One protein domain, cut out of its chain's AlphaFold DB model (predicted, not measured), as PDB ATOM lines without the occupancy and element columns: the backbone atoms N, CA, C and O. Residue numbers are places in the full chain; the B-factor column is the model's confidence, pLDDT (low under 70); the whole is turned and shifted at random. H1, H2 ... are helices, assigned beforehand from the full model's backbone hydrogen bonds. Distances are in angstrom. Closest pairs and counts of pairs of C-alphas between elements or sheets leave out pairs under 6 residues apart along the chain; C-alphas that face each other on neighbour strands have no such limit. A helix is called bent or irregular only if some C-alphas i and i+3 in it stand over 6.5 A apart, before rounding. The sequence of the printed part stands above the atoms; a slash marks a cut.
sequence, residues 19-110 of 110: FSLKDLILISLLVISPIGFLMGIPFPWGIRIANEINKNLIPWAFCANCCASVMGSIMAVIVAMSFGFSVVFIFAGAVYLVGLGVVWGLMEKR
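Overview. This is residues 19 to 110 of the 110 residues of an uncharacterized protein of Candidatus Altiarchaeales archaeon WOR_SM1_79 (UniProt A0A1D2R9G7). Three long legs form a loose zigzag: H1 and H2 follow end to end as the first leg, H3 folds back from H2, and H4 folds back again from H3. H3 and H4 make a narrow V, joined at one end, with H2 by its open end, while residues 20 to 26 and 28 to 38 stick out on the first leg. The printed part has 92 residues with four named helices, H1 to H4 in order, and no named strand: all helix. It is loose, with a radius of gyration of the C-alphas of 16.8 A, and spans 51 by 34 by 24 A.

Arrangement. Start with H1, residues 21 to 40, which is irregular, but only just: C-alphas 31 and 34 are 6.7 A apart; it has a kink of 38 degrees near residue 34. H1 and H2, residues 42 to 53, meet only through their link. Next, H2 and H3, residues 57 to 83, form a helical hairpin at a shallow tilt of 34.8 degrees, only just short of steep. They touch with residues 47 to 51 and 57 to 61 alone; their closest C-alphas, Ala 50 and Leu 57, are 6.1 A apart. H3 and H4, residues 85 to 108, form another helical hairpin, at a shallow tilt of 28 degrees. They touch with residues 76 to 80 and 85 to 88 alone; their closest C-alphas, Ala 76 and Val 88, are 6.0 A apart. H2 and H4 are near each other, and H1 is apart from H3 and H4. Every O i to N i+4 pair is within hydrogen-bond range in H2, H3 and H4, and 14 of 16 in H1.

Along the chain. Find C-alpha 21 at (138.385, 140.797, 197.669); H1 runs 26.6 A from there. H2 measures 16.4 A. Find C-alpha 57 at (118.730, 180.814, 196.175), where H3 begins its 36.2 A, with a kink of 26 degrees near residue 72. H4 runs 35.0 A to C-alpha 108 at (120.640, 179.345, 176.134).

Size, cuts and confidence. Look to Ser 20 and Lys 109 for the two C-alphas farthest apart, 52.1 A. The printed part has no cut, and its three links are tight. Mean pLDDT of the printed part is 90.4; residues 19, 109 and 110 are under 70.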
ATOM      1  N   PHE A  19     137.646 135.666 192.116       67.50
ATOM      2  CA  PHE A  19     138.175 137.019 192.293       67.50
ATOM      3  C   PHE A  19     138.505 137.316 193.760       67.50
ATOM      4  O   PHE A  19     137.675 137.102 194.648       67.50
ATOM      5  N   SER A  20     139.713 137.818 194.017       81.12
ATOM      6  CA  SER A  20     140.109 138.250 195.354       81.12
ATOM      7  C   SER A  20     139.226 139.414 195.807       81.12
ATOM      8  O   SER A  20     138.723 140.181 194.984       81.12
ATOM      9  N   LEU A  21     139.078 139.618 197.121       82.19
ATOM     10  CA  LEU A  21     138.385 140.797 197.669       82.19
ATOM     11  C   LEU A  21     138.924 142.100 197.061       82.19
ATOM     12  O   LEU A  21     138.161 143.015 196.764       82.19
ATOM     13  N   LYS A  22     140.241 142.151 196.833       86.38
ATOM     14  CA  LYS A  22     140.917 143.279 196.183       86.38
ATOM     15  C   LYS A  22     140.409 143.497 194.758       86.38
ATOM     16  O   LYS A  22     140.130 144.632 194.389       86.38
ATOM     17  N   ASP A  23     140.231 142.416 194.005       87.75
ATOM     18  CA  ASP A  23     139.751 142.462 192.626       87.75
ATOM     19  C   ASP A  23     138.287 142.920 192.583       87.75
ATOM     20  O   ASP A  23     137.942 143.784 191.786       87.75
ATOM     21  N   LEU A  24     137.431 142.429 193.488       86.75
ATOM     22  CA  LEU A  24     136.023 142.842 193.574       86.75
ATOM     23  C   LEU A  24     135.860 144.324 193.936       86.75
ATOM     24  O   LEU A  24     135.016 145.010 193.356       86.75
ATOM     25  N   ILE A  25     136.673 144.830 194.870       90.38
ATOM     26  CA  ILE A  25     136.695 146.255 195.224       90.38
ATOM     27  C   ILE A  25     137.167 147.082 194.027       90.38
ATOM     28  O   ILE A  25     136.544 148.092 193.707       90.38
ATOM     29  N   LEU A  26     138.223 146.642 193.335       93.56
ATOM     30  CA  LEU A  26     138.766 147.346 192.176       93.56
ATOM     31  C   LEU A  26     137.761 147.396 191.018       93.56
ATOM     32  O   LEU A  26     137.556 148.456 190.434       93.56
ATOM     33  N   ILE A  27     137.084 146.279 190.732       91.69
ATOM     34  CA  ILE A  27     136.030 146.197 189.714       91.69
ATOM     35  C   ILE A  27     134.853 147.098 190.099       91.69
ATOM     36  O   ILE A  27     134.380 147.876 189.274       91.69
ATOM     37  N   SER A  28     134.406 147.055 191.357       91.75
ATOM     38  CA  SER A  28     133.301 147.900 191.830       91.75
ATOM     39  C   SER A  28     133.642 149.387 191.720       91.75
ATOM     40  O   SER A  28     132.829 150.169 191.233       91.75
ATOM     41  N   LEU A  29     134.861 149.775 192.109       92.94
ATOM     42  CA  LEU A  29     135.354 151.141 191.949       92.94
ATOM     43  C   LEU A  29     135.401 151.542 190.477       92.94
ATOM     44  O   LEU A  29     134.887 152.597 190.138       92.94
ATOM     45  N   LEU A  30     135.957 150.713 189.593       94.50
ATOM     46  CA  LEU A  30     136.054 151.025 188.164       94.50
ATOM     47  C   LEU A  30     134.687 151.188 187.493       94.50
ATOM     48  O   LEU A  30     134.545 152.034 186.614       94.50
ATOM     49  N   VAL A  31     133.685 150.413 187.908       93.00
ATOM     50  CA  VAL A  31     132.333 150.476 187.335       93.00
ATOM     51  C   VAL A  31     131.535 151.656 187.899       93.00
ATOM     52  O   VAL A  31     130.874 152.369 187.148       93.00
ATOM     53  N   ILE A  32     131.595 151.889 189.214       92.38
ATOM     54  CA  ILE A  32     130.764 152.899 189.889       92.38
ATOM     55  C   ILE A  32     131.399 154.294 189.818       92.38
ATOM     56  O   ILE A  32     130.678 155.277 189.660       92.38
ATOM     57  N   SER A  33     132.729 154.398 189.903       92.69
ATOM     58  CA  SER A  33     133.463 155.673 189.915       92.69
ATOM     59  C   SER A  33     133.112 156.611 188.754       92.69
ATOM     60  O   SER A  33     132.748 157.752 189.039       92.69
ATOM     61  N   PRO A  34     133.139 156.198 187.469       91.00
ATOM     62  CA  PRO A  34     132.862 157.126 186.373       91.00
ATOM     63  C   PRO A  34     131.429 157.666 186.422       91.00
ATOM     64  O   PRO A  34     131.211 158.860 186.234       91.00
ATOM     65  N   ILE A  35     130.454 156.810 186.737       88.94
ATOM     66  CA  ILE A  35     129.045 157.201 186.849       88.94
ATOM     67  C   ILE A  35     128.831 158.120 188.056       88.94
ATOM     68  O   ILE A  35     128.191 159.161 187.926       88.94
ATOM     69  N   GLY A  36     129.401 157.776 189.214       86.88
ATOM     70  CA  GLY A  36     129.319 158.592 190.425       86.88
ATOM     71  C   GLY A  36     129.985 159.958 190.256       86.88
ATOM     72  O   GLY A  36     129.445 160.968 190.702       86.88
ATOM     73  N   PHE A  37     131.117 160.010 189.550       89.06
ATOM     74  CA  PHE A  37     131.802 161.257 189.226       89.06
ATOM     75  C   PHE A  37     130.944 162.144 188.318       89.06
ATOM     76  O   PHE A  37     130.713 163.306 188.644       89.06
ATOM     77  N   LEU A  38     130.400 161.587 187.230       87.44
ATOM     78  CA  LEU A  38     129.508 162.311 186.318       87.44
ATOM     79  C   LEU A  38     128.247 162.822 187.027       87.44
ATOM     80  O   LEU A  38     127.839 163.958 186.802       87.44
ATOM     81  N   MET A  39     127.660 162.026 187.925       86.19
ATOM     82  CA  MET A  39     126.498 162.435 188.721       86.19
ATOM     83  C   MET A  39     126.816 163.485 189.796       86.19
ATOM     84  O   MET A  39     125.902 164.174 190.244       86.19
ATOM     85  N   GLY A  40     128.079 163.634 190.205       85.25
ATOM     86  CA  GLY A  40     128.498 164.603 191.221       85.25
ATOM     87  C   GLY A  40     128.702 166.031 190.700       85.25
ATOM     88  O   GLY A  40     128.565 166.983 191.462       85.25
ATOM     89  N   ILE A  41     128.999 166.205 189.409       88.31
ATOM     90  CA  ILE A  41     129.301 167.508 188.780       88.31
ATOM     91  C   ILE A  41     128.103 168.488 188.719       88.31
ATOM     92  O   ILE A  41     128.315 169.683 188.954       88.31
ATOM     93  N   PRO A  42     126.854 168.059 188.431       86.88
ATOM     94  CA  PRO A  42     125.726 168.971 188.238       86.88
ATOM     95  C   PRO A  42     125.404 169.824 189.465       86.88
ATOM     96  O   PRO A  42     124.989 170.971 189.319       86.88
ATOM     97  N   PHE A  43     125.607 169.297 190.677       87.25
ATOM     98  CA  PHE A  43     125.219 169.996 191.901       87.25
ATOM     99  C   PHE A  43     126.120 171.211 192.210       87.25
ATOM    100  O   PHE A  43     125.591 172.322 192.283       87.25
ATOM    101  N   PRO A  44     127.466 171.089 192.302       88.94
ATOM    102  CA  PRO A  44     128.350 172.249 192.445       88.94
ATOM    103  C   PRO A  44     128.187 173.273 191.320       88.94
ATOM    104  O   PRO A  44     128.277 174.478 191.556       88.94
ATOM    105  N   TRP A  45     127.941 172.804 190.095       89.25
ATOM    106  CA  TRP A  45     127.744 173.680 188.948       89.25
ATOM    107  C   TRP A  45     126.418 174.448 189.029       89.25
ATOM    108  O   TRP A  45     126.408 175.667 188.869       89.25
ATOM    109  N   GLY A  46     125.326 173.782 189.413       89.31
ATOM    110  CA  GLY A  46     124.034 174.417 189.679       89.31
ATOM    111  C   GLY A  46     124.099 175.462 190.797       89.31
ATOM    112  O   GLY A  46     123.509 176.530 190.669       89.31
ATOM    113  N   ILE A  47     124.882 175.216 191.855       91.44
ATOM    114  CA  ILE A  47     125.114 176.202 192.925       91.44
ATOM    115  C   ILE A  47     125.868 177.434 192.405       91.44
ATOM    116  O   ILE A  47     125.538 178.552 192.799       91.44
ATOM    117  N   ARG A  48     126.849 177.267 191.506       89.81
ATOM    118  CA  ARG A  48     127.539 178.404 190.868       89.81
ATOM    119  C   ARG A  48     126.574 179.249 190.040       89.81
ATOM    120  O   ARG A  48     126.543 180.461 190.223       89.81
ATOM    121  N   ILE A  49     125.740 178.612 189.216       88.44
ATOM    122  CA  ILE A  49     124.709 179.297 188.419       88.44
ATOM    123  C   ILE A  49     123.722 180.032 189.340       88.44
ATOM    124  O   ILE A  49     123.432 181.207 189.135       88.44
ATOM    125  N   ALA A  50     123.248 179.383 190.409       90.38
ATOM    126  CA  ALA A  50     122.350 180.006 191.383       90.38
ATOM    127  C   ALA A  50     122.992 181.216 192.084       90.38
ATOM    128  O   ALA A  50     122.324 182.226 192.294       90.38
ATOM    129  N   ASN A  51     124.287 181.142 192.405       90.19
ATOM    130  CA  ASN A  51     125.048 182.242 192.997       90.19
ATOM    131  C   ASN A  51     125.162 183.455 192.052       90.19
ATOM    132  O   ASN A  51     125.095 184.589 192.521       90.19
ATOM    133  N   GLU A  52     125.292 183.229 190.740       88.62
ATOM    134  CA  GLU A  52     125.281 184.300 189.732       88.62
ATOM    135  C   GLU A  52     123.897 184.930 189.531       88.62
ATOM    136  O   GLU A  52     123.809 186.095 189.148       88.62
ATOM    137  N   ILE A  53     122.816 184.173 189.749       87.31
ATOM    138  CA  ILE A  53     121.445 184.691 189.646       87.31
ATOM    139  C   ILE A  53     121.097 185.488 190.905       87.31
ATOM    140  O   ILE A  53     120.747 186.662 190.815       87.31
ATOM    141  N   ASN A  54     121.170 184.855 192.080       88.81
ATOM    142  CA  ASN A  54     120.915 185.487 193.371       88.81
ATOM    143  C   ASN A  54     121.381 184.571 194.517       88.81
ATOM    144  O   ASN A  54     120.868 183.466 194.697       88.81
ATOM    145  N   LYS A  55     122.290 185.068 195.364       89.50
ATOM    146  CA  LYS A  55     122.828 184.353 196.541       89.50
ATOM    147  C   LYS A  55     121.762 183.782 197.479       89.50
ATOM    148  O   LYS A  55     121.998 182.752 198.108       89.50
ATOM    149  N   ASN A  56     120.584 184.399 197.547       92.50
ATOM    150  CA  ASN A  56     119.480 183.921 198.378       92.50
ATOM    151  C   ASN A  56     118.864 182.596 197.888       92.50
ATOM    152  O   ASN A  56     118.104 181.986 198.632       92.50
ATOM    153  N   LEU A  57     119.186 182.118 196.678       90.69
ATOM    154  CA  LEU A  57     118.730 180.814 196.175       90.69
ATOM    155  C   LEU A  57     119.557 179.640 196.713       90.69
ATOM    156  O   LEU A  57     119.088 178.506 196.664       90.69
ATOM    157  N   ILE A  58     120.763 179.879 197.239       92.50
ATOM    158  CA  ILE A  58     121.649 178.806 197.714       92.50
ATOM    159  C   ILE A  58     120.987 177.984 198.841       92.50
ATOM    160  O   ILE A  58     120.956 176.758 198.719       92.50
ATOM    161  N   PRO A  59     120.386 178.591 199.890       93.94
ATOM    162  CA  PRO A  59     119.656 177.835 200.911       93.94
ATOM    163  C   PRO A  59     118.487 177.031 200.333       93.94
ATOM    164  O   PRO A  59     118.311 175.867 200.683       93.94
ATOM    165  N   TRP A  60     117.734 177.610 199.391       93.81
ATOM    166  CA  TRP A  60     116.621 176.928 198.725       93.81
ATOM    167  C   TRP A  60     117.073 175.706 197.921       93.81
ATOM    168  O   TRP A  60     116.400 174.679 197.955       93.81
ATOM    169  N   ALA A  61     118.226 175.778 197.250       92.50
ATOM    170  CA  ALA A  61     118.797 174.644 196.527       92.50
ATOM    171  C   ALA A  61     119.146 173.477 197.471       92.50
ATOM    172  O   ALA A  61     118.863 172.319 197.159       92.50
ATOM    173  N   PHE A  62     119.689 173.772 198.657       93.25
ATOM    174  CA  PHE A  62     119.920 172.760 199.692       93.25
ATOM    175  C   PHE A  62     118.611 172.193 200.255       93.25
ATOM    176  O   PHE A  62     118.498 170.976 200.405       93.25
ATOM    177  N   CYS A  63     117.603 173.036 200.509       94.94
ATOM    178  CA  CYS A  63     116.280 172.581 200.944       94.94
ATOM    179  C   CYS A  63     115.653 171.620 199.924       94.94
ATOM    180  O   CYS A  63     115.211 170.534 200.293       94.94
ATOM    181  N   ALA A  64     115.679 171.980 198.638       93.38
ATOM    182  CA  ALA A  64     115.170 171.140 197.561       93.38
ATOM    183  C   ALA A  64     115.908 169.793 197.481       93.38
ATOM    184  O   ALA A  64     115.260 168.758 197.343       93.38
ATOM    185  N   ASN A  65     117.238 169.784 197.633       93.31
ATOM    186  CA  ASN A  65     118.036 168.554 197.654       93.31
ATOM    187  C   ASN A  65     117.640 167.616 198.814       93.31
ATOM    188  O   ASN A  65     117.487 166.406 198.622       93.31
ATOM    189  N   CYS A  66     117.415 168.165 200.012       94.44
ATOM    190  CA  CYS A  66     116.950 167.389 201.163       94.44
ATOM    191  C   CYS A  66     115.553 166.795 200.923       94.44
ATOM    192  O   CYS A  66     115.350 165.599 201.134       94.44
ATOM    193  N   CYS A  67     114.604 167.597 200.432       95.75
ATOM    194  CA  CYS A  67     113.258 167.122 200.103       95.75
ATOM    195  C   CYS A  67     113.288 166.028 199.023       95.75
ATOM    196  O   CYS A  67     112.629 164.998 199.169       95.75
ATOM    197  N   ALA A  68     114.085 166.223 197.969       93.62
ATOM    198  CA  ALA A  68     114.248 165.257 196.889       93.62
ATOM    199  C   ALA A  68     114.864 163.937 197.371       93.62
ATOM    200  O   ALA A  68     114.437 162.880 196.924       93.62
ATOM    201  N   SER A  69     115.808 163.972 198.316       94.00
ATOM    202  CA  SER A  69     116.420 162.757 198.873       94.00
ATOM    203  C   SER A  69     115.410 161.911 199.658       94.00
ATOM    204  O   SER A  69     115.365 160.691 199.495       94.00
ATOM    205  N   VAL A  70     114.552 162.554 200.463       96.44
ATOM    206  CA  VAL A  70     113.494 161.865 201.220       96.44
ATOM    207  C   VAL A  70     112.443 161.283 200.276       96.44
ATOM    208  O   VAL A  70     112.146 160.089 200.342       96.44
ATOM    209  N   MET A  71     111.907 162.101 199.363       96.19
ATOM    210  CA  MET A  71     110.884 161.642 198.418       96.19
ATOM    211  C   MET A  71     111.426 160.586 197.456       96.19
ATOM    212  O   MET A  71     110.774 159.569 197.240       96.19
ATOM    213  N   GLY A  72     112.630 160.790 196.922       94.25
ATOM    214  CA  GLY A  72     113.276 159.881 195.983       94.25
ATOM    215  C   GLY A  72     113.527 158.501 196.581       94.25
ATOM    216  O   GLY A  72     113.268 157.503 195.916       94.25
ATOM    217  N   SER A  73     113.949 158.425 197.848       95.06
ATOM    218  CA  SER A  73     114.141 157.144 198.537       95.06
ATOM    219  C   SER A  73     112.833 156.353 198.644       95.06
ATOM    220  O   SER A  73     112.780 155.189 198.244       95.06
ATOM    221  N   ILE A  74     111.755 156.993 199.108       96.69
ATOM    222  CA  ILE A  74     110.455 156.333 199.288       96.69
ATOM    223  C   ILE A  74     109.832 155.980 197.927       96.69
ATOM    224  O   ILE A  74     109.371 154.855 197.738       96.69
ATOM    225  N   MET A  75     109.872 156.895 196.951       95.12
ATOM    226  CA  MET A  75     109.374 156.647 195.591       95.12
ATOM    227  C   MET A  75     110.123 155.498 194.914       95.12
ATOM    228  O   MET A  75     109.483 154.649 194.300       95.12
ATOM    229  N   ALA A  76     111.450 155.424 195.051       95.25
ATOM    230  CA  ALA A  76     112.235 154.335 194.475       95.25
ATOM    231  C   ALA A  76     111.803 152.971 195.031       95.25
ATOM    232  O   ALA A  76     111.642 152.030 194.258       95.25
ATOM    233  N   VAL A  77     111.556 152.868 196.343       95.69
ATOM    234  CA  VAL A  77     111.081 151.625 196.971       95.69
ATOM    235  C   VAL A  77     109.679 151.257 196.482       95.69
ATOM    236  O   VAL A  77     109.460 150.113 196.084       95.69
ATOM    237  N   ILE A  78     108.745 152.215 196.452       96.69
ATOM    238  CA  ILE A  78     107.368 151.982 195.983       96.69
ATOM    239  C   ILE A  78     107.367 151.498 194.527       96.69
ATOM    240  O   ILE A  78     106.709 150.508 194.199       96.69
ATOM    241  N   VAL A  79     108.131 152.162 193.654       96.31
ATOM    242  CA  VAL A  79     108.227 151.795 192.234       96.31
ATOM    243  C   VAL A  79     108.922 150.444 192.069       96.31
ATOM    244  O   VAL A  79     108.440 149.614 191.298       96.31
ATOM    245  N   ALA A  80     109.991 150.173 192.825       96.50
ATOM    246  CA  ALA A  80     110.685 148.887 192.794       96.50
ATOM    247  C   ALA A  80     109.763 147.728 193.189       96.50
ATOM    248  O   ALA A  80     109.784 146.684 192.541       96.50
ATOM    249  N   MET A  81     108.946 147.908 194.228       96.06
ATOM    250  CA  MET A  81     108.001 146.886 194.685       96.06
ATOM    251  C   MET A  81     106.839 146.679 193.709       96.06
ATOM    252  O   MET A  81     106.357 145.559 193.576       96.06
ATOM    253  N   SER A  82     106.407 147.736 193.019       95.12
ATOM    254  CA  SER A  82     105.248 147.679 192.117       95.12
ATOM    255  C   SER A  82     105.603 147.170 190.717       95.12
ATOM    256  O   SER A  82     104.827 146.435 190.114       95.12
ATOM    257  N   PHE A  83     106.769 147.557 190.190       93.50
ATOM    258  CA  PHE A  83     107.148 147.336 188.788       93.50
ATOM    259  C   PHE A  83     108.559 146.753 188.596       93.50
ATOM    260  O   PHE A  83     108.961 146.464 187.468       93.50
ATOM    261  N   GLY A  84     109.325 146.567 189.674       93.81
ATOM    262  CA  GLY A  84     110.703 146.077 189.633       93.81
ATOM    263  C   GLY A  84     111.760 147.178 189.472       93.81
ATOM    264  O   GLY A  84     111.474 148.331 189.148       93.81
ATOM    265  N   PHE A  85     113.029 146.814 189.688       91.19
ATOM    266  CA  PHE A  85     114.162 147.754 189.659       91.19
ATOM    267  C   PHE A  85     114.441 148.363 188.280       91.19
ATOM    268  O   PHE A  85     114.896 149.503 188.207       91.19
ATOM    269  N   SER A  86     114.155 147.652 187.185       95.00
ATOM    270  CA  SER A  86     114.399 148.171 185.831       95.00
ATOM    271  C   SER A  86     113.636 149.470 185.568       95.00
ATOM    272  O   SER A  86     114.186 150.403 184.987       95.00
ATOM    273  N   VAL A  87     112.395 149.566 186.058       95.75
ATOM    274  CA  VAL A  87     111.572 150.775 185.918       95.75
ATOM    275  C   VAL A  87     112.126 151.921 186.760       95.75
ATOM    276  O   VAL A  87     112.135 153.059 186.298       95.75
ATOM    277  N   VAL A  88     112.666 151.635 187.949       95.44
ATOM    278  CA  VAL A  88     113.316 152.647 188.799       95.44
ATOM    279  C   VAL A  88     114.498 153.291 188.080       95.44
ATOM    280  O   VAL A  88     114.613 154.514 188.082       95.44
ATOM    281  N   PHE A  89     115.351 152.496 187.423       93.12
ATOM    282  CA  PHE A  89     116.499 153.027 186.683       93.12
ATOM    283  C   PHE A  89     116.083 153.884 185.484       93.12
ATOM    284  O   PHE A  89     116.647 154.960 185.286       93.12
ATOM    285  N   ILE A  90     115.077 153.452 184.714       95.81
ATOM    286  CA  ILE A  90     114.545 154.235 183.587       95.81
ATOM    287  C   ILE A  90     113.952 155.553 184.093       95.81
ATOM    288  O   ILE A  90     114.240 156.614 183.542       95.81
ATOM    289  N   PHE A  91     113.160 155.498 185.166       95.06
ATOM    290  CA  PHE A  91     112.534 156.674 185.760       95.06
ATOM    291  C   PHE A  91     113.574 157.661 186.301       95.06
ATOM    292  O   PHE A  91     113.517 158.850 185.993       95.06
ATOM    293  N   ALA A  92     114.573 157.173 187.041       92.56
ATOM    294  CA  ALA A  92     115.679 157.994 187.522       92.56
ATOM    295  C   ALA A  92     116.446 158.642 186.356       92.56
ATOM    296  O   ALA A  92     116.708 159.843 186.385       92.56
ATOM    297  N   GLY A  93     116.739 157.877 185.299       93.31
ATOM    298  CA  GLY A  93     117.369 158.396 184.084       93.31
ATOM    299  C   GLY A  93     116.548 159.505 183.419       93.31
ATOM    300  O   GLY A  93     117.100 160.544 183.061       93.31
ATOM    301  N   ALA A  94     115.226 159.337 183.320       95.12
ATOM    302  CA  ALA A  94     114.328 160.351 182.767       95.12
ATOM    303  C   ALA A  94     114.352 161.656 183.582       95.12
ATOM    304  O   ALA A  94     114.439 162.737 183.003       95.12
ATOM    305  N   VAL A  95     114.346 161.571 184.916       93.25
ATOM    306  CA  VAL A  95     114.447 162.750 185.795       93.25
ATOM    307  C   VAL A  95     115.769 163.497 185.574       93.25
ATOM    308  O   VAL A  95     115.766 164.725 185.469       93.25
ATOM    309  N   TYR A  96     116.886 162.776 185.429       90.31
ATOM    310  CA  TYR A  96     118.180 163.387 185.103       90.31
ATOM    311  C   TYR A  96     118.176 164.081 183.732       90.31
ATOM    312  O   TYR A  96     118.712 165.184 183.612       90.31
ATOM    313  N   LEU A  97     117.542 163.489 182.712       92.81
ATOM    314  CA  LEU A  97     117.415 164.103 181.383       92.81
ATOM    315  C   LEU A  97     116.564 165.377 181.404       92.81
ATOM    316  O   LEU A  97     116.932 166.364 180.769       92.81
ATOM    317  N   VAL A  98     115.463 165.391 182.163       93.62
ATOM    318  CA  VAL A  98     114.653 166.607 182.350       93.62
ATOM    319  C   VAL A  98     115.483 167.696 183.028       93.62
ATOM    320  O   VAL A  98     115.493 168.831 182.557       93.62
ATOM    321  N   GLY A  99     116.228 167.356 184.085       90.62
ATOM    322  CA  GLY A  99     117.128 168.297 184.755       90.62
ATOM    323  C   GLY A  99     118.170 168.891 183.805       90.62
ATOM    324  O   GLY A  99     118.365 170.106 183.787       90.62
ATOM    325  N   LEU A 100     118.784 168.054 182.963       89.69
ATOM    326  CA  LEU A 100     119.727 168.498 181.937       89.69
ATOM    327  C   LEU A 100     119.070 169.459 180.936       89.69
ATOM    328  O   LEU A 100     119.639 170.510 180.652       89.69
ATOM    329  N   GLY A 101     117.870 169.139 180.443       91.38
ATOM    330  CA  GLY A 101     117.131 169.995 179.510       91.38
ATOM    331  C   GLY A 101     116.764 171.359 180.104       91.38
ATOM    332  O   GLY A 101     116.895 172.380 179.432       91.38
ATOM    333  N   VAL A 102     116.373 171.399 181.382       89.56
ATOM    334  CA  VAL A 102     116.092 172.657 182.095       89.56
ATOM    335  C   VAL A 102     117.354 173.510 182.213       89.56
ATOM    336  O   VAL A 102     117.315 174.699 181.907       89.56
ATOM    337  N   VAL A 103     118.480 172.917 182.626       86.31
ATOM    338  CA  VAL A 103     119.756 173.643 182.741       86.31
ATOM    339  C   VAL A 103     120.222 174.145 181.376       86.31
ATOM    340  O   VAL A 103     120.632 175.297 181.263       86.31
ATOM    341  N   TRP A 104     120.107 173.320 180.335       87.62
ATOM    342  CA  TRP A 104     120.453 173.709 178.971       87.62
ATOM    343  C   TRP A 104     119.636 174.918 178.499       87.62
ATOM    344  O   TRP A 104     120.207 175.907 178.049       87.62
ATOM    345  N   GLY A 105     118.314 174.892 178.695       87.19
ATOM    346  CA  GLY A 105     117.438 176.012 178.336       87.19
ATOM    347  C   GLY A 105     117.690 177.285 179.152       87.19
ATOM    348  O   GLY A 105     117.476 178.389 178.652       87.19
ATOM    349  N   LEU A 106     118.164 177.162 180.397       82.12
ATOM    350  CA  LEU A 106     118.604 178.311 181.193       82.12
ATOM    351  C   LEU A 106     119.906 178.912 180.661       82.12
ATOM    352  O   LEU A 106     120.037 180.132 180.665       82.12
ATOM    353  N   MET A 107     120.846 178.081 180.204       78.50
ATOM    354  CA  MET A 107     122.092 178.565 179.608       78.50
ATOM    355  C   MET A 107     121.868 179.237 178.257       78.50
ATOM    356  O   MET A 107     122.506 180.240 177.985       78.50
ATOM    357  N   GLU A 108     120.947 178.736 177.436       82.75
ATOM    358  CA  GLU A 108     120.640 179.345 176.134       82.75
ATOM    359  C   GLU A 108     119.961 180.722 176.255       82.75
ATOM    360  O   GLU A 108     120.046 181.547 175.350       82.75
ATOM    361  N   LYS A 109     119.300 180.993 177.386       66.94
ATOM    362  CA  LYS A 109     118.682 182.296 177.688       66.94
ATOM    363  C   LYS A 109     119.625 183.312 178.345       66.94
ATOM    364  O   LYS A 109     119.187 184.441 178.575       66.94
ATOM    365  N   ARG A 110     120.840 182.910 178.718       57.59
ATOM    366  CA  ARG A 110     121.857 183.754 179.366       57.59
ATOM    367  C   ARG A 110     122.801 184.334 178.325       57.59
ATOM    368  O   ARG A 110     123.170 185.511 178.518       57.59
TER     369      ARG A 110